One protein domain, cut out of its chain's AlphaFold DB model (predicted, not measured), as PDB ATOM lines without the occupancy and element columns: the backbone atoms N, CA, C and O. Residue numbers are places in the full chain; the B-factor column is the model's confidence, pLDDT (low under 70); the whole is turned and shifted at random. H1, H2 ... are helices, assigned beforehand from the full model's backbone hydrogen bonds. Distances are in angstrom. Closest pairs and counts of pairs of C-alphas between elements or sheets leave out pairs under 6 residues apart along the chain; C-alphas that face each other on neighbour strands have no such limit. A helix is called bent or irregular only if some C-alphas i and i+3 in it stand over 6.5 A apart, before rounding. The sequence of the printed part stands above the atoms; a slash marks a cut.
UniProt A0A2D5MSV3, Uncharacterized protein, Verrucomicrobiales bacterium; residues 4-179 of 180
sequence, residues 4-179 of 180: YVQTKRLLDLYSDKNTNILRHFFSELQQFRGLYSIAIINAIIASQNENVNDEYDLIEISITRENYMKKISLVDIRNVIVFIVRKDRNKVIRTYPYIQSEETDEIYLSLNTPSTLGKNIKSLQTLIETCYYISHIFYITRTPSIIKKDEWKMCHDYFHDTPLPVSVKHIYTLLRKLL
ATOM      1  N   TYR A   4       1.126  -5.979 -50.326       88.38
ATOM      2  CA  TYR A   4       0.864  -5.124 -49.174       88.38
ATOM      3  C   TYR A   4       1.488  -5.691 -47.895       88.38
ATOM      4  O   TYR A   4       2.177  -4.972 -47.173       88.38
ATOM      5  N   VAL A   5       1.296  -6.988 -47.625       87.94
ATOM      6  CA  VAL A   5       1.878  -7.637 -46.436       87.94
ATOM      7  C   VAL A   5       3.404  -7.555 -46.452       87.94
ATOM      8  O   VAL A   5       4.018  -7.305 -45.416       87.94
ATOM      9  N   GLN A   6       4.023  -7.742 -47.617       88.44
ATOM     10  CA  GLN A   6       5.478  -7.687 -47.746       88.44
ATOM     11  C   GLN A   6       6.010  -6.252 -47.639       88.44
ATOM     12  O   GLN A   6       7.015  -6.038 -46.967       88.44
ATOM     13  N   THR A   7       5.307  -5.263 -48.196       88.56
ATOM     14  CA  THR A   7       5.628  -3.845 -47.987       88.56
ATOM     15  C   THR A   7       5.494  -3.460 -46.516       88.56
ATOM     16  O   THR A   7       6.356  -2.768 -45.991       88.56
ATOM     17  N   LYS A   8       4.468  -3.939 -45.806       87.25
ATOM     18  CA  LYS A   8       4.325  -3.667 -44.370       87.25
ATOM     19  C   LYS A   8       5.509  -4.216 -43.570       87.25
ATOM     20  O   LYS A   8       6.096  -3.488 -42.782       87.25
ATOM     21  N   ARG A   9       5.912  -5.462 -43.836       87.69
ATOM     22  CA  ARG A   9       7.110  -6.060 -43.221       87.69
ATOM     23  C   ARG A   9       8.375  -5.271 -43.537       87.69
ATOM     24  O   ARG A   9       9.209  -5.086 -42.661       87.69
ATOM     25  N   LEU A  10       8.514  -4.807 -44.778       88.12
ATOM     26  CA  LEU A  10       9.597  -3.914 -45.175       88.12
ATOM     27  C   LEU A  10       9.597  -2.648 -44.308       88.12
ATOM     28  O   LEU A  10      10.647  -2.307 -43.785       88.12
ATOM     29  N   LEU A  11       8.452  -1.982 -44.128       86.00
ATOM     30  CA  LEU A  11       8.346  -0.768 -43.309       86.00
ATOM     31  C   LEU A  11       8.678  -1.015 -41.840       86.00
ATOM     32  O   LEU A  11       9.395  -0.213 -41.250       86.00
ATOM     33  N   ASP A  12       8.201  -2.128 -41.278       84.19
ATOM     34  CA  ASP A  12       8.501  -2.524 -39.899       84.19
ATOM     35  C   ASP A  12      10.020  -2.700 -39.692       84.19
ATOM     36  O   ASP A  12      10.549  -2.387 -38.629       84.19
ATOM     37  N   LEU A  13      10.735  -3.159 -40.727       83.31
ATOM     38  CA  LEU A  13      12.194  -3.308 -40.729       83.31
ATOM     39  C   LEU A  13      12.946  -2.034 -41.155       83.31
ATOM     40  O   LEU A  13      14.149  -1.916 -40.924       83.31
ATOM     41  N   TYR A  14      12.268  -1.077 -41.788       80.19
ATOM     42  CA  TYR A  14      12.856   0.149 -42.336       80.19
ATOM     43  C   TYR A  14      13.095   1.231 -41.260       80.19
ATOM     44  O   TYR A  14      13.267   2.407 -41.579       80.19
ATOM     45  N   SER A  15      13.149   0.850 -39.979       65.56
ATOM     46  CA  SER A  15      13.262   1.760 -38.831       65.56
ATOM     47  C   SER A  15      14.546   2.603 -38.813       65.56
ATOM     48  O   SER A  15      14.545   3.697 -38.254       65.56
ATOM     49  N   ASP A  16      15.615   2.150 -39.482       57.03
ATOM     50  CA  ASP A  16      16.969   2.698 -39.292       57.03
ATOM     51  C   ASP A  16      17.573   3.345 -40.556       57.03
ATOM     52  O   ASP A  16      18.793   3.443 -40.688       57.03
ATOM     53  N   LYS A  17      16.754   3.748 -41.543       62.19
ATOM     54  CA  LYS A  17      17.233   4.214 -42.872       62.19
ATOM     55  C   LYS A  17      18.123   3.189 -43.596       62.19
ATOM     56  O   LYS A  17      18.917   3.543 -44.472       62.19
ATOM     57  N   ASN A  18      17.996   1.907 -43.254       72.06
ATOM     58  CA  ASN A  18      18.763   0.840 -43.878       72.06
ATOM     59  C   ASN A  18      18.240   0.568 -45.296       72.06
ATOM     60  O   ASN A  18      17.350  -0.256 -45.521       72.06
ATOM     61  N   THR A  19      18.823   1.247 -46.280       80.62
ATOM     62  CA  THR A  19      18.452   1.083 -47.691       80.62
ATOM     63  C   THR A  19      18.775  -0.284 -48.259       80.62
ATOM     64  O   THR A  19      18.254  -0.620 -49.319       80.62
ATOM     65  N   ASN A  20      19.559  -1.117 -47.569       84.94
ATOM     66  CA  ASN A  20      19.795  -2.483 -48.026       84.94
ATOM     67  C   ASN A  20      18.510  -3.316 -48.007       84.94
ATOM     68  O   ASN A  20      18.336  -4.166 -48.874       84.94
ATOM     69  N   ILE A  21      17.581  -3.029 -47.091       87.94
ATOM     70  CA  ILE A  21      16.290  -3.726 -47.029       87.94
ATOM     71  C   ILE A  21      15.418  -3.321 -48.222       87.94
ATOM     72  O   ILE A  21      14.843  -4.184 -48.884       87.94
ATOM     73  N   LEU A  22      15.407  -2.027 -48.577       89.81
ATOM     74  CA  LEU A  22      14.761  -1.555 -49.808       89.81
ATOM     75  C   LEU A  22      15.389  -2.190 -51.047       89.81
ATOM     76  O   LEU A  22      14.673  -2.695 -51.907       89.81
ATOM     77  N   ARG A  23      16.723  -2.207 -51.129       90.38
ATOM     78  CA  ARG A  23      17.445  -2.822 -52.249       90.38
ATOM     79  C   ARG A  23      17.099  -4.297 -52.388       90.38
ATOM     80  O   ARG A  23      16.840  -4.731 -53.501       90.38
ATOM     81  N   HIS A  24      17.052  -5.042 -51.286       91.00
ATOM     82  CA  HIS A  24      16.678  -6.452 -51.303       91.00
ATOM     83  C   HIS A  24      15.246  -6.642 -51.810       91.00
ATOM     84  O   HIS A  24      15.033  -7.337 -52.800       91.00
ATOM     85  N   PHE A  25      14.280  -5.957 -51.193       92.31
ATOM     86  CA  PHE A  25      12.866  -6.049 -51.560       92.31
ATOM     87  C   PHE A  25      12.629  -5.725 -53.041       92.31
ATOM     88  O   PHE A  25      11.993  -6.490 -53.769       92.31
ATOM     89  N   PHE A  26      13.170  -4.601 -53.518       93.38
ATOM     90  CA  PHE A  26      12.987  -4.197 -54.907       93.38
ATOM     91  C   PHE A  26      13.856  -4.997 -55.885       93.38
ATOM     92  O   PHE A  26      13.486  -5.096 -57.052       93.38
ATOM     93  N   SER A  27      14.953  -5.623 -55.444       91.69
ATOM     94  CA  SER A  27      15.709  -6.570 -56.270       91.69
ATOM     95  C   SER A  27      14.927  -7.862 -56.500       91.69
ATOM     96  O   SER A  27      14.886  -8.335 -57.634       91.69
ATOM     97  N   GLU A  28      14.269  -8.412 -55.478       91.62
ATOM     98  CA  GLU A  28      13.384  -9.575 -55.641       91.62
ATOM     99  C   GLU A  28      12.209  -9.246 -56.570       91.62
ATOM    100  O   GLU A  28      11.904  -9.994 -57.503       91.62
ATOM    101  N   LEU A  29      11.585  -8.079 -56.371       91.56
ATOM    102  CA  LEU A  29      10.506  -7.610 -57.236       91.56
ATOM    103  C   LEU A  29      10.980  -7.418 -58.683       91.56
ATOM    104  O   LEU A  29      10.277  -7.798 -59.623       91.56
ATOM    105  N   GLN A  30      12.181  -6.866 -58.866       93.31
ATOM    106  CA  GLN A  30      12.805  -6.693 -60.170       93.31
ATOM    107  C   GLN A  30      13.028  -8.032 -60.873       93.31
ATOM    108  O   GLN A  30      12.707  -8.130 -62.056       93.31
ATOM    109  N   GLN A  31      13.514  -9.059 -60.172       91.12
ATOM    110  CA  GLN A  31      13.689 -10.399 -60.742       91.12
ATOM    111  C   GLN A  31      12.351 -11.027 -61.149       91.12
ATOM    112  O   GLN A  31      12.254 -11.637 -62.211       91.12
ATOM    113  N   PHE A  32      11.304 -10.837 -60.343       89.56
ATOM    114  CA  PHE A  32       9.985 -11.404 -60.618       89.56
ATOM    115  C   PHE A  32       9.239 -10.691 -61.761       89.56
ATOM    116  O   PHE A  32       8.532 -11.337 -62.536       89.56
ATOM    117  N   ARG A  33       9.363  -9.361 -61.872       90.12
ATOM    118  CA  ARG A  33       8.614  -8.540 -62.846       90.12
ATOM    119  C   ARG A  33       9.428  -8.093 -64.060       90.12
ATOM    120  O   ARG A  33       8.844  -7.605 -65.023       90.12
ATOM    121  N   GLY A  34      10.747  -8.266 -64.046       91.19
ATOM    122  CA  GLY A  34      11.630  -7.821 -65.124       91.19
ATOM    123  C   GLY A  34      11.752  -6.297 -65.212       91.19
ATOM    124  O   GLY A  34      11.721  -5.751 -66.311       91.19
ATOM    125  N   LEU A  35      11.854  -5.615 -64.065       94.31
ATOM    126  CA  LEU A  35      11.989  -4.151 -63.988       94.31
ATOM    127  C   LEU A  35      13.390  -3.683 -64.420       94.31
ATOM    128  O   LEU A  35      14.349  -4.462 -64.402       94.31
ATOM    129  N   TYR A  36      13.536  -2.392 -64.741       95.06
ATOM    130  CA  TYR A  36      14.855  -1.801 -64.984       95.06
ATOM    131  C   TYR A  36      15.648  -1.689 -63.676       95.06
ATOM    132  O   TYR A  36      15.458  -0.763 -62.889       95.06
ATOM    133  N   SER A  37      16.567  -2.630 -63.451       93.50
ATOM    134  CA  SER A  37      17.360  -2.729 -62.216       93.50
ATOM    135  C   SER A  37      18.145  -1.458 -61.898       93.50
ATOM    136  O   SER A  37      18.109  -0.988 -60.763       93.50
ATOM    137  N   ILE A  38      18.802  -0.867 -62.900       94.31
ATOM    138  CA  ILE A  38      19.583   0.368 -62.737       94.31
ATOM    139  C   ILE A  38      18.682   1.515 -62.269       94.31
ATOM    140  O   ILE A  38      19.046   2.235 -61.343       94.31
ATOM    141  N   ALA A  39      17.484   1.648 -62.843       95.75
ATOM    142  CA  ALA A  39      16.556   2.707 -62.465       95.75
ATOM    143  C   ALA A  39      16.051   2.552 -61.025       95.75
ATOM    144  O   ALA A  39      15.987   3.527 -60.285       95.75
ATOM    145  N   ILE A  40      15.757   1.323 -60.598       96.44
ATOM    146  CA  ILE A  40      15.378   1.027 -59.212       96.44
ATOM    147  C   ILE A  40      16.514   1.374 -58.238       96.44
ATOM    148  O   ILE A  40      16.271   1.990 -57.201       96.44
ATOM    149  N   ILE A  41      17.759   1.018 -58.567       93.81
ATOM    150  CA  ILE A  41      18.928   1.346 -57.735       93.81
ATOM    151  C   ILE A  41      19.104   2.864 -57.630       93.81
ATOM    152  O   ILE A  41      19.265   3.380 -56.521       93.81
ATOM    153  N   ASN A  42      19.030   3.569 -58.762       94.81
ATOM    154  CA  ASN A  42      19.125   5.025 -58.807       94.81
ATOM    155  C   ASN A  42      18.022   5.676 -57.970       94.81
ATOM    156  O   ASN A  42      18.326   6.559 -57.175       94.81
ATOM    157  N   ALA A  43      16.782   5.189 -58.066       95.19
ATOM    158  CA  ALA A  43      15.663   5.690 -57.274       95.19
ATOM    159  C   ALA A  43      15.888   5.502 -55.772       95.19
ATOM    160  O   ALA A  43      15.692   6.434 -54.998       95.19
ATOM    161  N   ILE A  44      16.359   4.330 -55.336       93.56
ATOM    162  CA  ILE A  44      16.641   4.094 -53.914       93.56
ATOM    163  C   ILE A  44      17.738   5.040 -53.418       93.56
ATOM    164  O   ILE A  44      17.577   5.636 -52.360       93.56
ATOM    165  N   ILE A  45      18.826   5.217 -54.172       91.88
ATOM    166  CA  ILE A  45      19.920   6.119 -53.779       91.88
ATOM    167  C   ILE A  45      19.437   7.572 -53.758       91.88
ATOM    168  O   ILE A  45      19.643   8.284 -52.780       91.88
ATOM    169  N   ALA A  46      18.759   8.010 -54.818       92.25
ATOM    170  CA  ALA A  46      18.333   9.390 -54.963       92.25
ATOM    171  C   ALA A  46      17.214   9.774 -53.990       92.25
ATOM    172  O   ALA A  46      17.184  10.911 -53.531       92.25
ATOM    173  N   SER A  47      16.345   8.835 -53.605       90.50
ATOM    174  CA  SER A  47      15.286   9.070 -52.611       90.50
ATOM    175  C   SER A  47      15.817   9.479 -51.231       90.50
ATOM    176  O   SER A  47      15.103  10.132 -50.469       90.50
ATOM    177  N   GLN A  48      17.078   9.146 -50.922       84.06
ATOM    178  CA  GLN A  48      17.755   9.565 -49.692       84.06
ATOM    179  C   GLN A  48      18.213  11.029 -49.729       84.06
ATOM    180  O   GLN A  48      18.509  11.593 -48.677       84.06
ATOM    181  N   ASN A  49      18.291  11.639 -50.914       79.88
ATOM    182  CA  ASN A  49      18.717  13.024 -51.071       79.88
ATOM    183  C   ASN A  49      17.546  13.969 -50.806       79.88
ATOM    184  O   ASN A  49      16.452  13.777 -51.338       79.88
ATOM    185  N   GLU A  50      17.794  15.042 -50.055       73.06
ATOM    186  CA  GLU A  50      16.762  16.022 -49.691       73.06
ATOM    187  C   GLU A  50      16.192  16.779 -50.904       73.06
ATOM    188  O   GLU A  50      15.030  17.168 -50.865       73.06
ATOM    189  N   ASN A  51      16.945  16.868 -52.009       82.31
ATOM    190  CA  ASN A  51      16.592  17.619 -53.225       82.31
ATOM    191  C   ASN A  51      15.499  16.983 -54.108       82.31
ATOM    192  O   ASN A  51      15.138  17.562 -55.130       82.31
ATOM    193  N   VAL A  52      15.008  15.789 -53.773       89.69
ATOM    194  CA  VAL A  52      13.879  15.166 -54.483       89.69
ATOM    195  C   VAL A  52      12.576  15.670 -53.866       89.69
ATOM    196  O   VAL A  52      12.271  15.315 -52.724       89.69
ATOM    197  N   ASN A  53      11.823  16.490 -54.605       88.06
ATOM    198  CA  ASN A  53      10.603  17.118 -54.085       88.06
ATOM    199  C   ASN A  53       9.391  16.186 -54.177       88.06
ATOM    200  O   ASN A  53       8.608  16.097 -53.233       88.06
ATOM    201  N   ASP A  54       9.244  15.493 -55.309       91.50
ATOM    202  CA  ASP A  54       8.106  14.619 -55.595       91.50
ATOM    203  C   ASP A  54       8.510  13.303 -56.292       91.50
ATOM    204  O   ASP A  54       9.667  13.074 -56.658       91.50
ATOM    205  N   GLU A  55       7.536  12.404 -56.457       92.00
ATOM    206  CA  GLU A  55       7.728  11.116 -57.136       92.00
ATOM    207  C   GLU A  55       8.144  11.272 -58.607       92.00
ATOM    208  O   GLU A  55       8.863  10.426 -59.140       92.00
ATOM    209  N   TYR A  56       7.734  12.358 -59.266       93.88
ATOM    210  CA  TYR A  56       8.013  12.602 -60.677       93.88
ATOM    211  C   TYR A  56       9.464  13.043 -60.883       93.88
ATOM    212  O   TYR A  56      10.102  12.594 -61.832       93.88
ATOM    213  N   ASP A  57       9.993  13.886 -59.989       93.19
ATOM    214  CA  ASP A  57      11.420  14.220 -59.900       93.19
ATOM    215  C   ASP A  57      12.240  12.941 -59.714       93.19
ATOM    216  O   ASP A  57      13.232  12.729 -60.415       93.19
ATOM    217  N   LEU A  58      11.805  12.052 -58.809       95.56
ATOM    218  CA  LEU A  58      12.510  10.795 -58.566       95.56
ATOM    219  C   LEU A  58      12.543   9.909 -59.814       95.56
ATOM    220  O   LEU A  58      13.583   9.330 -60.129       95.56
ATOM    221  N   ILE A  59      11.426   9.801 -60.534       96.12
ATOM    222  CA  ILE A  59      11.354   9.053 -61.794       96.12
ATOM    223  C   ILE A  59      12.311   9.649 -62.829       96.12
ATOM    224  O   ILE A  59      13.080   8.907 -63.442       96.12
ATOM    225  N   GLU A  60      12.287  10.968 -63.003       95.25
ATOM    226  CA  GLU A  60      13.092  11.664 -64.004       95.25
ATOM    227  C   GLU A  60      14.595  11.438 -63.812       95.25
ATOM    228  O   GLU A  60      15.290  11.108 -64.772       95.25
ATOM    229  N   ILE A  61      15.098  11.562 -62.583       95.00
ATOM    230  CA  ILE A  61      16.530  11.383 -62.300       95.00
ATOM    231  C   ILE A  61      16.962   9.911 -62.306       95.00
ATOM    232  O   ILE A  61      18.149   9.612 -62.434       95.00
ATOM    233  N   SER A  62      16.014   8.983 -62.151       96.19
ATOM    234  CA  SER A  62      16.307   7.550 -62.043       96.19
ATOM    235  C   SER A  62      16.291   6.832 -63.387       96.19
ATOM    236  O   SER A  62      16.999   5.837 -63.559       96.19
ATOM    237  N   ILE A  63      15.489   7.314 -64.339       96.06
ATOM    238  CA  ILE A  63      15.285   6.683 -65.643       96.06
ATOM    239  C   ILE A  63      16.193   7.316 -66.699       96.06
ATOM    240  O   ILE A  63      16.191   8.524 -66.923       96.06
ATOM    241  N   THR A  64      16.925   6.482 -67.438       93.19
ATOM    242  CA  THR A  64      17.646   6.932 -68.632       93.19
ATOM    243  C   THR A  64      16.658   7.219 -69.757       93.19
ATOM    244  O   THR A  64      15.961   6.318 -70.224       93.19
ATOM    245  N   ARG A  65      16.601   8.474 -70.212       90.88
ATOM    246  CA  ARG A  65      15.732   8.878 -71.322       90.88
ATOM    247  C   ARG A  65      16.166   8.206 -72.626       90.88
ATOM    248  O   ARG A  65      17.323   8.302 -73.033       90.88
ATOM    249  N   GLU A  66      15.211   7.595 -73.320       93.00
ATOM    250  CA  GLU A  66      15.421   6.992 -74.636       93.00
ATOM    251  C   GLU A  66      14.574   7.676 -75.715       93.00
ATOM    252  O   GLU A  66      13.463   8.144 -75.468       93.00
ATOM    253  N   ASN A  67      15.059   7.671 -76.960       91.38
ATOM    254  CA  ASN A  67      14.401   8.350 -78.085       91.38
ATOM    255  C   ASN A  67      12.966   7.873 -78.353       91.38
ATOM    256  O   ASN A  67      12.166   8.619 -78.918       91.38
ATOM    257  N   TYR A  68      12.629   6.632 -77.991       94.19
ATOM    258  CA  TYR A  68      11.273   6.121 -78.177       94.19
ATOM    259  C   TYR A  68      10.277   6.718 -77.176       94.19
ATOM    260  O   TYR A  68       9.086   6.724 -77.473       94.19
ATOM    261  N   MET A  69      10.737   7.226 -76.026       95.00
ATOM    262  CA  MET A  69       9.857   7.743 -74.974       95.00
ATOM    263  C   MET A  69       9.058   8.958 -75.461       95.00
ATOM    264  O   MET A  69       7.864   9.054 -75.211       95.00
ATOM    265  N   LYS A  70       9.667   9.799 -76.305       92.06
ATOM    266  CA  LYS A  70       9.011  10.943 -76.968       92.06
ATOM    267  C   LYS A  70       7.910  10.554 -77.963       92.06
ATOM    268  O   LYS A  70       7.195  11.414 -78.459       92.06
ATOM    269  N   LYS A  71       7.810   9.268 -78.315       94.06
ATOM    270  CA  LYS A  71       6.817   8.733 -79.260       94.06
ATOM    271  C   LYS A  71       5.646   8.044 -78.557       94.06
ATOM    272  O   LYS A  71       4.764   7.536 -79.244       94.06
ATOM    273  N   ILE A  72       5.663   7.969 -77.223       96.44
ATOM    274  CA  ILE A  72       4.606   7.319 -76.445       96.44
ATOM    275  C   ILE A  72       3.317   8.132 -76.584       96.44
ATOM    276  O   ILE A  72       3.256   9.292 -76.184       96.44
ATOM    277  N   SER A  73       2.283   7.498 -77.133       96.75
ATOM    278  CA  SER A  73       0.925   8.042 -77.213       96.75
ATOM    279  C   SER A  73       0.040   7.527 -76.071       96.75
ATOM    280  O   SER A  73       0.340   6.516 -75.425       96.75
ATOM    281  N   LEU A  74      -1.122   8.155 -75.868       96.88
ATOM    282  CA  LEU A  74      -2.136   7.621 -74.950       96.88
ATOM    283  C   LEU A  74      -2.667   6.255 -75.399       96.88
ATOM    284  O   LEU A  74      -3.011   5.417 -74.564       96.88
ATOM    285  N   VAL A  75      -2.704   6.007 -76.711       95.94
ATOM    286  CA  VAL A  75      -3.100   4.709 -77.271       95.94
ATOM    287  C   VAL A  75      -2.099   3.624 -76.871       95.94
ATOM    288  O   VAL A  75      -2.519   2.516 -76.534       95.94
ATOM    289  N   ASP A  76      -0.801   3.933 -76.845       96.81
ATOM    290  CA  ASP A  76       0.240   3.002 -76.396       96.81
ATOM    291  C   ASP A  76       0.078   2.642 -74.917       96.81
ATOM    292  O   ASP A  76       0.038   1.458 -74.576       96.81
ATOM    293  N   ILE A  77      -0.089   3.653 -74.056       97.06
ATOM    294  CA  ILE A  77      -0.321   3.466 -72.615       97.06
ATOM    295  C   ILE A  77      -1.569   2.604 -72.392       97.06
ATOM    296  O   ILE A  77      -1.515   1.593 -71.688       97.06
ATOM    297  N   ARG A  78      -2.683   2.956 -73.047       96.06
ATOM    298  CA  ARG A  78      -3.932   2.190 -72.981       96.06
ATOM    299  C   ARG A  78      -3.726   0.742 -73.408       96.06
ATOM    300  O   ARG A  78      -4.207  -0.165 -72.731       96.06
ATOM    301  N   ASN A  79      -3.035   0.508 -74.521       94.69
ATOM    302  CA  ASN A  79      -2.808  -0.842 -75.026       94.69
ATOM    303  C   ASN A  79      -1.993  -1.668 -74.029       94.69
ATOM    304  O   ASN A  79      -2.376  -2.799 -73.740       94.69
ATOM    305  N   VAL A  80      -0.927  -1.103 -73.457       95.25
ATOM    306  CA  VAL A  80      -0.122  -1.787 -72.436       95.25
ATOM    307  C   VAL A  80      -0.964  -2.155 -71.216       95.25
ATOM    308  O   VAL A  80      -0.930  -3.311 -70.802       95.25
ATOM    309  N   ILE A  81      -1.771  -1.233 -70.684       95.06
ATOM    310  CA  ILE A  81      -2.652  -1.506 -69.534       95.06
ATOM    311  C   ILE A  81      -3.612  -2.664 -69.848       95.06
ATOM    312  O   ILE A  81      -3.708  -3.624 -69.082       95.06
ATOM    313  N   VAL A  82      -4.270  -2.621 -71.012       93.75
ATOM    314  CA  VAL A  82      -5.177  -3.689 -71.465       93.75
ATOM    315  C   VAL A  82      -4.447  -5.027 -71.583       93.75
ATOM    316  O   VAL A  82      -4.980  -6.056 -71.159       93.75
ATOM    317  N   PHE A  83      -3.226  -5.036 -72.124       91.94
ATOM    318  CA  PHE A  83      -2.425  -6.251 -72.241       91.94
ATOM    319  C   PHE A  83      -1.987  -6.804 -70.885       91.94
ATOM    320  O   PHE A  83      -2.060  -8.018 -70.702       91.94
ATOM    321  N   ILE A  84      -1.586  -5.955 -69.935       91.56
ATOM    322  CA  ILE A  84      -1.215  -6.378 -68.576       91.56
ATOM    323  C   ILE A  84      -2.406  -7.054 -67.894       91.56
ATOM    324  O   ILE A  84      -2.284  -8.192 -67.442       91.56
ATOM    325  N   VAL A  85      -3.577  -6.409 -67.887       90.88
ATOM    326  CA  VAL A  85      -4.780  -6.973 -67.252       90.88
ATOM    327  C   VAL A  85      -5.196  -8.280 -67.929       90.88
ATOM    328  O   VAL A  85      -5.513  -9.262 -67.252       90.88
ATOM    329  N   ARG A  86      -5.148  -8.338 -69.267       90.00
ATOM    330  CA  ARG A  86      -5.470  -9.561 -70.010       90.00
ATOM    331  C   ARG A  86      -4.499 -10.696 -69.695       90.00
ATOM    332  O   ARG A  86      -4.952 -11.818 -69.492       90.00
ATOM    333  N   LYS A  87      -3.195 -10.422 -69.664       89.31
ATOM    334  CA  LYS A  87      -2.151 -11.422 -69.411       89.31
ATOM    335  C   LYS A  87      -2.228 -11.967 -67.985       89.31
ATOM    336  O   LYS A  87      -2.230 -13.181 -67.814       89.31
ATOM    337  N   ASP A  88      -2.322 -11.088 -66.988       86.19
ATOM    338  CA  ASP A  88      -2.187 -11.479 -65.578       86.19
ATOM    339  C   ASP A  88      -3.514 -11.992 -64.981       86.19
ATOM    340  O   ASP A  88      -3.499 -12.754 -64.016       86.19
ATOM    341  N   ARG A  89      -4.674 -11.625 -65.551       83.06
ATOM    342  CA  ARG A  89      -5.999 -12.025 -65.027       83.06
ATOM    343  C   ARG A  89      -6.853 -12.848 -65.988       83.06
ATOM    344  O   ARG A  89      -7.945 -13.255 -65.601       83.06
ATOM    345  N   ASN A  90      -6.393 -13.086 -67.218       83.75
ATOM    346  CA  ASN A  90      -7.165 -13.742 -68.280       83.75
ATOM    347  C   ASN A  90      -8.563 -13.115 -68.486       83.75
ATOM    348  O   ASN A  90      -9.549 -13.807 -68.738       83.75
ATOM    349  N   LYS A  91      -8.660 -11.786 -68.338       80.12
ATOM    350  CA  LYS A  91      -9.908 -11.025 -68.477       80.12
ATOM    351  C   LYS A  91      -9.866 -10.116 -69.695       80.12
ATOM    352  O   LYS A  91      -8.862  -9.464 -69.970       80.12
ATOM    353  N   VAL A  92     -10.989 -10.038 -70.402       80.19
ATOM    354  CA  VAL A  92     -11.208  -9.030 -71.442       80.19
ATOM    355  C   VAL A  92     -11.781  -7.788 -70.771       80.19
ATOM    356  O   VAL A  92     -12.844  -7.855 -70.157       80.19
ATOM    357  N   ILE A  93     -11.080  -6.662 -70.886       82.62
ATOM    358  CA  ILE A  93     -11.575  -5.365 -70.424       82.62
ATOM    359  C   ILE A  93     -12.019  -4.512 -71.607       82.62
ATOM    360  O   ILE A  93     -11.537  -4.678 -72.730       82.62
ATOM    361  N   ARG A  94     -12.946  -3.585 -71.354       84.69
ATOM    362  CA  ARG A  94     -13.329  -2.585 -72.353       84.69
ATOM    363  C   ARG A  94     -12.118  -1.711 -72.663       84.69
ATOM    364  O   ARG A  94     -11.426  -1.270 -71.755       84.69
ATOM    365  N   THR A  95     -11.883  -1.454 -73.944       87.88
ATOM    366  CA  THR A  95     -10.793  -0.587 -74.420       87.88
ATOM    367  C   THR A  95     -11.193   0.887 -74.485       87.88
ATOM    368  O   THR A  95     -10.331   1.731 -74.710       87.88
ATOM    369  N   TYR A  96     -12.482   1.187 -74.279       89.88
ATOM    370  CA  TYR A  96     -13.067   2.524 -74.291       89.88
ATOM    371  C   TYR A  96     -14.136   2.680 -73.190       89.88
ATOM    372  O   TYR A  96     -14.814   1.697 -72.863       89.88
ATOM    373  N   PRO A  97     -14.342   3.908 -72.680       92.88
ATOM    374  CA  PRO A  97     -13.470   5.071 -72.871       92.88
ATOM    375  C   PRO A  97     -12.128   4.880 -72.140       92.88
ATOM    376  O   PRO A  97     -12.049   4.130 -71.169       92.88
ATOM    377  N   TYR A  98     -11.069   5.537 -72.618       94.88
ATOM    378  CA  TYR A  98      -9.756   5.577 -71.946       94.88
ATOM    379  C   TYR A  98      -9.267   7.005 -71.660       94.88
ATOM    380  O   TYR A  98      -8.152   7.193 -71.186       94.88
ATOM    381  N   ILE A  99     -10.121   7.991 -71.932       95.44
ATOM    382  CA  ILE A  99      -9.991   9.409 -71.591       95.44
ATOM    383  C   ILE A  99     -11.316   9.786 -70.917       95.44
ATOM    384  O   ILE A  99     -12.368   9.307 -71.350       95.44
ATOM    385  N   GLN A 100     -11.270  10.566 -69.837       92.38
ATOM    386  CA  GLN A 100     -12.479  11.049 -69.156       92.38
ATOM    387  C   GLN A 100     -13.168  12.129 -70.000       92.38
ATOM    388  O   GLN A 100     -12.497  12.894 -70.687       92.38
ATOM    389  N   SER A 101     -14.500  12.190 -69.967       90.81
ATOM    390  CA  SER A 101     -15.282  13.151 -70.755       90.81
ATOM    391  C   SER A 101     -14.999  14.603 -70.375       90.81
ATOM    392  O   SER A 101     -15.087  15.479 -71.227       90.81
ATOM    393  N   GLU A 102     -14.648  14.847 -69.114       93.44
ATOM    394  CA  GLU A 102     -14.404  16.175 -68.548       93.44
ATOM    395  C   GLU A 102     -12.922  16.587 -68.596       93.44
ATOM    396  O   GLU A 102     -12.542  17.576 -67.978       93.44
ATOM    397  N   GLU A 103     -12.064  15.823 -69.277       94.50
ATOM    398  CA  GLU A 103     -10.631  16.109 -69.339       94.50
ATOM    399  C   GLU A 103     -10.336  17.382 -70.148       94.50
ATOM    400  O   GLU A 103     -10.806  17.537 -71.277       94.50
ATOM    401  N   THR A 104      -9.514  18.268 -69.583       95.00
ATOM    402  CA  THR A 104      -9.173  19.579 -70.165       95.00
ATOM    403  C   THR A 104      -7.672  19.798 -70.351       95.00
ATOM    404  O   THR A 104      -7.271  20.831 -70.879       95.00
ATOM    405  N   ASP A 105      -6.818  18.877 -69.901       94.81
ATOM    406  CA  ASP A 105      -5.366  18.981 -70.052       94.81
ATOM    407  C   ASP A 105      -4.957  18.860 -71.530       94.81
ATOM    408  O   ASP A 105      -4.895  17.767 -72.097       94.81
ATOM    409  N   GLU A 106      -4.665  20.001 -72.159       94.12
ATOM    410  CA  GLU A 106      -4.315  20.088 -73.579       94.12
ATOM    411  C   GLU A 106      -3.094  19.236 -73.942       94.12
ATOM    412  O   GLU A 106      -3.075  18.604 -75.001       94.12
ATOM    413  N   ILE A 107      -2.087  19.161 -73.061       93.69
ATOM    414  CA  ILE A 107      -0.873  18.375 -73.314       93.69
ATOM    415  C   ILE A 107      -1.230  16.893 -73.313       93.69
ATOM    416  O   ILE A 107      -0.854  16.169 -74.234       93.69
ATOM    417  N   TYR A 108      -1.978  16.436 -72.312       95.12
ATOM    418  CA  TYR A 108      -2.470  15.063 -72.263       95.12
ATOM    419  C   TYR A 108      -3.299  14.712 -73.506       95.12
ATOM    420  O   TYR A 108      -3.022  13.714 -74.171       95.12
ATOM    421  N   LEU A 109      -4.263  15.561 -73.873       95.62
ATOM    422  CA  LEU A 109      -5.134  15.341 -75.029       95.62
ATOM    423  C   LEU A 109      -4.366  15.356 -76.360       95.62
ATOM    424  O   LEU A 109      -4.689  14.574 -77.256       95.62
ATOM    425  N   SER A 110      -3.309  16.167 -76.480       94.88
ATOM    426  CA  SER A 110      -2.452  16.216 -77.674       94.88
ATOM    427  C   SER A 110      -1.726  14.894 -77.962       94.88
ATOM    428  O   SER A 110      -1.392  14.604 -79.110       94.88
ATOM    429  N   LEU A 111      -1.535  14.050 -76.940       94.56
ATOM    430  CA  LEU A 111      -0.915  12.730 -77.066       94.56
ATOM    431  C   LEU A 111      -1.904  11.639 -77.497       94.56
ATOM    432  O   LEU A 111      -1.516  10.471 -77.620       94.56
ATOM    433  N   ASN A 112      -3.176  11.974 -77.733       95.31
ATOM    434  CA  ASN A 112      -4.173  11.042 -78.254       95.31
ATOM    435  C   ASN A 112      -4.003  10.815 -79.768       95.31
ATOM    436  O   ASN A 112      -4.883  11.109 -80.577       95.31
ATOM    437  N   THR A 113      -2.842  10.297 -80.150       93.56
ATOM    438  CA  THR A 113      -2.449  10.014 -81.530       93.56
ATOM    439  C   THR A 113      -2.355   8.504 -81.773       93.56
ATOM    440  O   THR A 113      -2.314   7.716 -80.822       93.56
ATOM    441  N   PRO A 114      -2.350   8.053 -83.042       93.31
ATOM    442  CA  PRO A 114      -2.120   6.649 -83.358       93.31
ATOM    443  C   PRO A 114      -0.781   6.143 -82.808       93.31
ATOM    444  O   PRO A 114       0.228   6.845 -82.845       93.31
ATOM    445  N   SER A 115      -0.764   4.886 -82.360       92.25
ATOM    446  CA  SER A 115       0.452   4.216 -81.893       92.25
ATOM    447  C   SER A 115       1.519   4.172 -82.991       92.25
ATOM    448  O   SER A 115       1.269   3.685 -84.096       92.25
ATOM    449  N   THR A 116       2.730   4.631 -82.667       91.12
ATOM    450  CA  THR A 116       3.913   4.540 -83.547       91.12
ATOM    451  C   THR A 116       5.099   3.832 -82.880       91.12
ATOM    452  O   THR A 116       6.200   3.781 -83.434       91.12
ATOM    453  N   LEU A 117       4.890   3.246 -81.693       88.31
ATOM    454  CA  LEU A 117       5.961   2.671 -80.871       88.31
ATOM    455  C   LEU A 117       6.602   1.416 -81.481       88.31
ATOM    456  O   LEU A 117       7.779   1.129 -81.229       88.31
ATOM    457  N   GLY A 118       5.832   0.658 -82.268       88.19
ATOM    458  CA  GLY A 118       6.278  -0.567 -82.930       88.19
ATOM    459  C   GLY A 118       6.930  -1.553 -81.956       88.19
ATOM    460  O   GLY A 118       6.341  -1.943 -80.947       88.19
ATOM    461  N   LYS A 119       8.182  -1.937 -82.235       86.38
ATOM    462  CA  LYS A 119       8.943  -2.905 -81.422       86.38
ATOM    463  C   LYS A 119       9.178  -2.467 -79.968       86.38
ATOM    464  O   LYS A 119       9.400  -3.322 -79.116       86.38
ATOM    465  N   ASN A 120       9.105  -1.166 -79.675       90.81
ATOM    466  CA  ASN A 120       9.388  -0.625 -78.343       90.81
ATOM    467  C   ASN A 120       8.215  -0.795 -77.363       90.81
ATOM    468  O   ASN A 120       8.341  -0.428 -76.200       90.81
ATOM    469  N   ILE A 121       7.086  -1.377 -77.789       88.12
ATOM    470  CA  ILE A 121       5.928  -1.610 -76.913       88.12
ATOM    471  C   ILE A 121       6.267  -2.486 -75.697       88.12
ATOM    472  O   ILE A 121       5.751  -2.262 -74.606       88.12
ATOM    473  N   LYS A 122       7.188  -3.449 -75.860       86.94
ATOM    474  CA  LYS A 122       7.680  -4.272 -74.746       86.94
ATOM    475  C   LYS A 122       8.479  -3.435 -73.747       86.94
ATOM    476  O   LYS A 122       8.281  -3.581 -72.547       86.94
ATOM    477  N   SER A 123       9.325  -2.533 -74.242       93.25
ATOM    478  CA  SER A 123      10.075  -1.594 -73.404       93.25
ATOM    479  C   SER A 123       9.136  -0.660 -72.643       93.25
ATOM    480  O   SER A 123       9.349  -0.428 -71.460       93.25
ATOM    481  N   LEU A 124       8.043  -0.206 -73.272       95.62
ATOM    482  CA  LEU A 124       7.035   0.616 -72.598       95.62
ATOM    483  C   LEU A 124       6.373  -0.111 -71.423       95.62
ATOM    484  O   LEU A 124       6.164   0.503 -70.383       95.62
ATOM    485  N   GLN A 125       6.069  -1.405 -71.552       94.81
ATOM    486  CA  GLN A 125       5.538  -2.173 -70.424       94.81
ATOM    487  C   GLN A 125       6.508  -2.171 -69.238       94.81
ATOM    488  O   GLN A 125       6.108  -1.838 -68.122       94.81
ATOM    489  N   THR A 126       7.778  -2.503 -69.478       95.06
ATOM    490  CA  THR A 126       8.799  -2.493 -68.423       95.06
ATOM    491  C   THR A 126       8.985  -1.097 -67.832       95.06
ATOM    492  O   THR A 126       9.108  -0.968 -66.614       95.06
ATOM    493  N   LEU A 127       8.958  -0.054 -68.665       96.81
ATOM    494  CA  LEU A 127       9.041   1.338 -68.232       96.81
ATOM    495  C   LEU A 127       7.882   1.705 -67.297       96.81
ATOM    496  O   LEU A 127       8.132   2.206 -66.207       96.81
ATOM    497  N   ILE A 128       6.639   1.407 -67.685       96.94
ATOM    498  CA  ILE A 128       5.435   1.701 -66.893       96.94
ATOM    499  C   ILE A 128       5.498   1.020 -65.526       96.94
ATOM    500  O   ILE A 128       5.324   1.688 -64.508       96.94
ATOM    501  N   GLU A 129       5.782  -0.287 -65.487       95.88
ATOM    502  CA  GLU A 129       5.891  -1.006 -64.213       95.88
ATOM    503  C   GLU A 129       7.051  -0.459 -63.367       95.88
ATOM    504  O   GLU A 129       6.906  -0.296 -62.159       95.88
ATOM    505  N   THR A 130       8.184  -0.113 -63.987       97.12
ATOM    506  CA  THR A 130       9.329   0.472 -63.271       97.12
ATOM    507  C   THR A 130       8.964   1.824 -62.654       97.12
ATOM    508  O   THR A 130       9.190   2.014 -61.464       97.12
ATOM    509  N   CYS A 131       8.363   2.744 -63.415       97.44
ATOM    510  CA  CYS A 131       7.932   4.051 -62.909       97.44
ATOM    511  C   CYS A 131       6.911   3.915 -61.772       97.44
ATOM    512  O   CYS A 131       7.028   4.614 -60.768       97.44
ATOM    513  N   TYR A 132       5.971   2.972 -61.889       96.38
ATOM    514  CA  TYR A 132       5.004   2.661 -60.834       96.38
ATOM    515  C   TYR A 132       5.676   2.190 -59.534       96.38
ATOM    516  O   TYR A 132       5.263   2.556 -58.442       96.38
ATOM    517  N   TYR A 133       6.746   1.398 -59.611       96.00
ATOM    518  CA  TYR A 133       7.462   0.991 -58.398       96.00
ATOM    519  C   TYR A 133       8.456   2.046 -57.891       96.00
ATOM    520  O   TYR A 133       8.760   2.058 -56.701       96.00
ATOM    521  N   ILE A 134       8.924   2.967 -58.740       96.25
ATOM    522  CA  ILE A 134       9.703   4.133 -58.295       96.25
ATOM    523  C   ILE A 134       8.839   5.089 -57.464       96.25
ATOM    524  O   ILE A 134       9.312   5.559 -56.428       96.25
ATOM    525  N   SER A 135       7.575   5.331 -57.832       94.62
ATOM    526  CA  SER A 135       6.680   6.120 -56.970       94.62
ATOM    527  C   SER A 135       6.469   5.453 -55.610       94.62
ATOM    528  O   SER A 135       6.512   6.109 -54.572       94.62
ATOM    529  N   HIS A 136       6.362   4.124 -55.572       93.00
ATOM    530  CA  HIS A 136       6.320   3.386 -54.309       93.00
ATOM    531  C   HIS A 136       7.604   3.586 -53.481       93.00
ATOM    532  O   HIS A 136       7.524   3.834 -52.278       93.00
ATOM    533  N   ILE A 137       8.791   3.548 -54.100       93.19
ATOM    534  CA  ILE A 137      10.053   3.875 -53.407       93.19
ATOM    535  C   ILE A 137       9.974   5.275 -52.781       93.19
ATOM    536  O   ILE A 137      10.310   5.432 -51.604       93.19
ATOM    537  N   PHE A 138       9.488   6.275 -53.522       92.31
ATOM    538  CA  PHE A 138       9.296   7.635 -53.006       92.31
ATOM    539  C   PHE A 138       8.390   7.659 -51.763       92.31
ATOM    540  O   PHE A 138       8.776   8.189 -50.721       92.31
ATOM    541  N   TYR A 139       7.217   7.025 -51.820       89.44
ATOM    542  CA  TYR A 139       6.289   7.023 -50.686       89.44
ATOM    543  C   TYR A 139       6.811   6.254 -49.467       89.44
ATOM    544  O   TYR A 139       6.692   6.758 -48.352       89.44
ATOM    545  N   ILE A 140       7.450   5.091 -49.649       88.81
ATOM    546  CA  ILE A 140       8.066   4.339 -48.537       88.81
ATOM    547  C   ILE A 140       9.136   5.178 -47.833       88.81
ATOM    548  O   ILE A 140       9.237   5.166 -46.608       88.81
ATOM    549  N   THR A 141       9.940   5.906 -48.604       87.75
ATOM    550  CA  THR A 141      11.085   6.652 -48.071       87.75
ATOM    551  C   THR A 141      10.688   7.982 -47.435       87.75
ATOM    552  O   THR A 141      11.317   8.384 -46.457       87.75
ATOM    553  N   ARG A 142       9.650   8.656 -47.950       85.00
ATOM    554  CA  ARG A 142       9.241   9.999 -47.497       85.00
ATOM    555  C   ARG A 142       8.003  10.019 -46.604       85.00
ATOM    556  O   ARG A 142       7.929  10.854 -45.708       85.00
ATOM    557  N   THR A 143       7.027   9.141 -46.832       78.06
ATOM    558  CA  THR A 143       5.729   9.155 -46.125       78.06
ATOM    559  C   THR A 143       5.231   7.743 -45.757       78.06
ATOM    560  O   THR A 143       4.110   7.356 -46.095       78.06
ATOM    561  N   PRO A 144       6.025   6.956 -45.003       71.94
ATOM    562  CA  PRO A 144       5.711   5.555 -44.697       71.94
ATOM    563  C   PRO A 144       4.394   5.358 -43.924       71.94
ATOM    564  O   PRO A 144       3.783   4.294 -43.994       71.94
ATOM    565  N   SER A 145       3.917   6.381 -43.208       67.44
ATOM    566  CA  SER A 145       2.660   6.357 -42.451       67.44
ATOM    567  C   SER A 145       1.393   6.435 -43.314       67.44
ATOM    568  O   SER A 145       0.305   6.172 -42.806       67.44
ATOM    569  N   ILE A 146       1.506   6.768 -44.608       66.19
ATOM    570  CA  ILE A 146       0.361   6.914 -45.529       66.19
ATOM    571  C   ILE A 146      -0.058   5.565 -46.144       66.19
ATOM    572  O   ILE A 146      -1.091   5.466 -46.795       66.19
ATOM    573  N   ILE A 147       0.689   4.488 -45.900       67.00
ATOM    574  CA  ILE A 147       0.544   3.204 -46.598       67.00
ATOM    575  C   ILE A 147      -0.745   2.473 -46.175       67.00
ATOM    576  O   ILE A 147      -0.768   1.663 -45.243       67.00
ATOM    577  N   LYS A 148      -1.846   2.743 -46.889       70.19
ATOM    578  CA  LYS A 148      -3.138   2.059 -46.721       70.19
ATOM    579  C   LYS A 148      -3.220   0.793 -47.570       70.19
ATOM    580  O   LYS A 148      -2.682   0.716 -48.673       70.19
ATOM    581  N   LYS A 149      -3.968  -0.191 -47.063       68.50
ATOM    582  CA  LYS A 149      -4.138  -1.519 -47.676       68.50
ATOM    583  C   LYS A 149      -4.647  -1.478 -49.120       68.50
ATOM    584  O   LYS A 149      -4.201  -2.277 -49.935       68.50
ATOM    585  N   ASP A 150      -5.532  -0.540 -49.443       68.88
ATOM    586  CA  ASP A 150      -6.152  -0.462 -50.772       68.88
ATOM    587  C   ASP A 150      -5.352   0.379 -51.779       68.88
ATOM    588  O   ASP A 150      -5.625   0.323 -52.978       68.88
ATOM    589  N   GLU A 151      -4.347   1.119 -51.307       70.19
ATOM    590  CA  GLU A 151      -3.492   1.985 -52.129       70.19
ATOM    591  C   GLU A 151      -2.221   1.243 -52.596       70.19
ATOM    592  O   GLU A 151      -1.659   1.560 -53.640       70.19
ATOM    593  N   TRP A 152      -1.803   0.199 -51.871       83.75
ATOM    594  CA  TRP A 152      -0.547  -0.519 -52.102       83.75
ATOM    595  C   TRP A 152      -0.749  -1.870 -52.774       83.75
ATOM    596  O   TRP A 152      -0.844  -2.916 -52.129       83.75
ATOM    597  N   LYS A 153      -0.785  -1.841 -54.103       90.00
ATOM    598  CA  LYS A 153      -1.038  -3.010 -54.949       90.00
ATOM    599  C   LYS A 153       0.136  -3.275 -55.882       90.00
ATOM    600  O   LYS A 153       0.944  -2.394 -56.159       90.00
ATOM    601  N   MET A 154       0.226  -4.502 -56.390       92.00
ATOM    602  CA  MET A 154       1.073  -4.744 -57.559       92.00
ATOM    603  C   MET A 154       0.516  -3.946 -58.741       92.00
ATOM    604  O   MET A 154      -0.695  -3.765 -58.851       92.00
ATOM    605  N   CYS A 155       1.377  -3.532 -59.670       93.12
ATOM    606  CA  CYS A 155       0.978  -2.703 -60.813       93.12
ATOM    607  C   CYS A 155      -0.215  -3.291 -61.604       93.12
ATOM    608  O   CYS A 155      -1.171  -2.593 -61.941       93.12
ATOM    609  N   HIS A 156      -0.218  -4.607 -61.833       91.19
ATOM    610  CA  HIS A 156      -1.307  -5.297 -62.529       91.19
ATOM    611  C   HIS A 156      -2.614  -5.365 -61.722       91.19
ATOM    612  O   HIS A 156      -3.694  -5.329 -62.312       91.19
ATOM    613  N   ASP A 157      -2.528  -5.444 -60.394       91.75
ATOM    614  CA  ASP A 157      -3.692  -5.418 -59.505       91.75
ATOM    615  C   ASP A 157      -4.305  -4.018 -59.467       91.75
ATOM    616  O   ASP A 157      -5.520  -3.868 -59.573       91.75
ATOM    617  N   TYR A 158      -3.456  -2.988 -59.418       92.69
ATOM    618  CA  TYR A 158      -3.885  -1.601 -59.545       92.69
ATOM    619  C   TYR A 158      -4.663  -1.372 -60.847       92.69
ATOM    620  O   TYR A 158      -5.780  -0.861 -60.804       92.69
ATOM    621  N   PHE A 159      -4.132  -1.801 -61.996       93.06
ATOM    622  CA  PHE A 159      -4.827  -1.659 -63.282       93.06
ATOM    623  C   PHE A 159      -6.110  -2.476 -63.393       93.06
ATOM    624  O   PHE A 159      -7.020  -2.083 -64.116       93.06
ATOM    625  N   HIS A 160      -6.188  -3.620 -62.718       90.62
ATOM    626  CA  HIS A 160      -7.406  -4.420 -62.709       90.62
ATOM    627  C   HIS A 160      -8.527  -3.736 -61.914       90.62
ATOM    628  O   HIS A 160      -9.680  -3.756 -62.340       90.62
ATOM    629  N   ASP A 161      -8.191  -3.150 -60.767       90.75
ATOM    630  CA  ASP A 161      -9.173  -2.575 -59.843       90.75
ATOM    631  C   ASP A 161      -9.545  -1.125 -60.185       90.75
ATOM    632  O   ASP A 161     -10.525  -0.592 -59.663       90.75
ATOM    633  N   THR A 162      -8.773  -0.484 -61.061       91.62
ATOM    634  CA  THR A 162      -8.926   0.929 -61.414       91.62
ATOM    635  C   THR A 162      -9.584   1.084 -62.790       91.62
ATOM    636  O   THR A 162      -9.216   0.379 -63.731       91.62
ATOM    637  N   PRO A 163     -10.541   2.017 -62.967       94.12
ATOM    638  CA  PRO A 163     -11.115   2.295 -64.279       94.12
ATOM    639  C   PRO A 163     -10.048   2.687 -65.309       94.12
ATOM    640  O   PRO A 163      -9.166   3.495 -65.017       94.12
ATOM    641  N   LEU A 164     -10.178   2.189 -66.543       95.12
ATOM    642  CA  LEU A 164      -9.186   2.408 -67.603       95.12
ATOM    643  C   LEU A 164      -8.805   3.889 -67.821       95.12
ATOM    644  O   LEU A 164      -7.605   4.155 -67.886       95.12
ATOM    645  N   PRO A 165      -9.740   4.866 -67.883       96.50
ATOM    646  CA  PRO A 165      -9.369   6.280 -68.007       96.50
ATOM    647  C   PRO A 165      -8.471   6.778 -66.872       96.50
ATOM    648  O   PRO A 165      -7.505   7.497 -67.114       96.50
ATOM    649  N   VAL A 166      -8.754   6.345 -65.642       95.62
ATOM    650  CA  VAL A 166      -7.991   6.730 -64.449       95.62
ATOM    651  C   VAL A 166      -6.598   6.110 -64.500       95.62
ATOM    652  O   VAL A 166      -5.610   6.799 -64.261       95.62
ATOM    653  N   SER A 167      -6.486   4.837 -64.890       95.88
ATOM    654  CA  SER A 167      -5.185   4.183 -65.064       95.88
ATOM    655  C   SER A 167      -4.348   4.841 -66.161       95.88
ATOM    656  O   SER A 167      -3.163   5.085 -65.946       95.88
ATOM    657  N   VAL A 168      -4.941   5.171 -67.315       97.25
ATOM    658  CA  VAL A 168      -4.221   5.849 -68.408       97.25
ATOM    659  C   VAL A 168      -3.736   7.223 -67.962       97.25
ATOM    660  O   VAL A 168      -2.573   7.549 -68.201       97.25
ATOM    661  N   LYS A 169      -4.585   8.013 -67.292       97.12
ATOM    662  CA  LYS A 169      -4.183   9.325 -66.773       97.12
ATOM    663  C   LYS A 169      -3.071   9.196 -65.734       97.12
ATOM    664  O   LYS A 169      -2.071   9.890 -65.850       97.12
ATOM    665  N   HIS A 170      -3.198   8.271 -64.784       96.06
ATOM    666  CA  HIS A 170      -2.172   8.021 -63.772       96.06
ATOM    667  C   HIS A 170      -0.810   7.689 -64.400       96.06
ATOM    668  O   HIS A 170       0.199   8.296 -64.047       96.06
ATOM    669  N   ILE A 171      -0.780   6.782 -65.383       97.19
ATOM    670  CA  ILE A 171       0.466   6.421 -66.067       97.19
ATOM    671  C   ILE A 171       1.024   7.572 -66.902       97.19
ATOM    672  O   ILE A 171       2.232   7.792 -66.884       97.19
ATOM    673  N   TYR A 172       0.176   8.338 -67.591       96.62
ATOM    674  CA  TYR A 172       0.627   9.564 -68.246       96.62
ATOM    675  C   TYR A 172       1.310  10.504 -67.249       96.62
ATOM    676  O   TYR A 172       2.405  10.982 -67.531       96.62
ATOM    677  N   THR A 173       0.704  10.735 -66.083       95.62
ATOM    678  CA  THR A 173       1.253  11.639 -65.070       95.62
ATOM    679  C   THR A 173       2.627  11.165 -64.590       95.62
ATOM    680  O   THR A 173       3.558  11.967 -64.570       95.62
ATOM    681  N   LEU A 174       2.794   9.864 -64.311       95.56
ATOM    682  CA  LEU A 174       4.093   9.283 -63.937       95.56
ATOM    683  C   LEU A 174       5.153   9.441 -65.036       95.56
ATOM    684  O   LEU A 174       6.321   9.687 -64.744       95.56
ATOM    685  N   LEU A 175       4.759   9.296 -66.303       95.44
ATOM    686  CA  LEU A 175       5.678   9.379 -67.438       95.44
ATOM    687  C   LEU A 175       5.916  10.808 -67.926       95.44
ATOM    688  O   LEU A 175       6.848  11.014 -68.697       95.44
ATOM    689  N   ARG A 176       5.113  11.792 -67.507       93.19
ATOM    690  CA  ARG A 176       5.054  13.130 -68.115       93.19
ATOM    691  C   ARG A 176       6.429  13.772 -68.293       93.19
ATOM    692  O   ARG A 176       6.709  14.276 -69.375       93.19
ATOM    693  N   LYS A 177       7.296  13.717 -67.275       91.00
ATOM    694  CA  LYS A 177       8.651  14.301 -67.338       91.00
ATOM    695  C   LYS A 177       9.600  13.554 -68.285       91.00
ATOM    696  O   LYS A 177      10.591  14.115 -68.722       91.00
ATOM    697  N   LEU A 178       9.301  12.307 -68.647       91.62
ATOM    698  CA  LEU A 178      10.082  11.508 -69.598       91.62
ATOM    699  C   LEU A 178       9.642  11.711 -71.056       91.62
ATOM    700  O   LEU A 178      10.403  11.400 -71.975       91.62
ATOM    701  N   LEU A 179       8.415  12.198 -71.275       90.31
ATOM    702  CA  LEU A 179       7.848  12.393 -72.613       90.31
ATOM    703  C   LEU A 179       8.376  13.657 -73.307       90.31
ATOM    704  O   LEU A 179       8.400  13.694 -74.540       90.31
TER     705      LEU A 179
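AT A GLANCE: This is residues 4 to 179 of the 180 residues of an uncharacterized protein of Verrucomicrobiales bacterium (UniProt A0A2D5MSV3). One long helix, H7, runs through the core; H3 and the hairpin partner H2 are roughly alongside its later half, and H1 folds back from H2 at that end. Round the rest of H7, H5 and H9 pack on it about perpendicular to its line, H8 packs on H5 and runs away from H7, H4 fills the place between H3 and H9, and short H6 sits at a far corner close to H9. The printed part has 176 residues with nine named helices, H1 to H9 in order, and no named strand; the class is all helix. It is compact, with a radius of gyration of the C-alphas of 16.2 A and spans of 48 by 32 by 32 A.

IN THESE COORDINATES: Find C-alpha 4 at (0.864, -5.124, -49.174); from there H1 runs to residue 16, 20.5 A, irregular where C-alphas 13 and 16 are 7.8 A apart. H2 is residues 19 to 33, 20.5 A, and H3 residues 37 to 47, 15.4 A. H4 is residues 55 to 62, H5 residues 74 to 89, 22.3 A, and H6 residues 106 to 110. Look for C-alpha 118 at (6.278, -0.567, -82.930), where H7 begins; it runs 37.1 A to residue 142 and is irregular, but only just, with C-alphas 119 and 122 6.9 A apart. H8 is residues 155 to 161. H9, residues 164 to 179, 20.4 A, ends at C-alpha 179, (7.848, 12.393, -72.613); it has a kink of 38 degrees near residue 173 and is irregular, with C-alphas 174 and 177 7.6 A apart.

HOW THE PARTS SIT: Start at H7, the hub, which touches five helices. H3 touches it at a shallow tilt of 29 degrees, the same way, closest at the C-alphas of Ser 47 and Phe 138, 6.2 A. H2, H3 and H7 form a bundle, helices side by side; H2 and H7 are near each other. H2 and H3 are a hairpin, closest at C-alphas 30 and 37, 6.4 A. H1 and H2 are another, touching through residues 10 to 14 and 21 to 25. H9 touches H7 about perpendicular, 89 degrees, with C-alphas 131 and 174 closest, 6.6 A. H5 touches H7 at C-alphas 80 and 125, 6.0 A. H8 only just touches H7, with 3 pairs of C-alphas within 8 A. H4 touches H3, H7 and H9. H1 and H5 are apart. Every O i to N i+4 pair is within hydrogen-bond range in H2, H3, H4, H5, H6 and H8; in H1 7 of 9 are, in H7 19 of 21, in H9 10 of 12.

THE WHOLE: The farthest C-alphas, of Asp 16 and Pro 114, are 48.2 A apart. The printed part has no cut. The links H4 to H5, H5 to H6 and H7 to H8 are long. Mean pLDDT of the printed part is 90.0; residues 15 to 17, 145 to 147 and 149 to 150 are under 70.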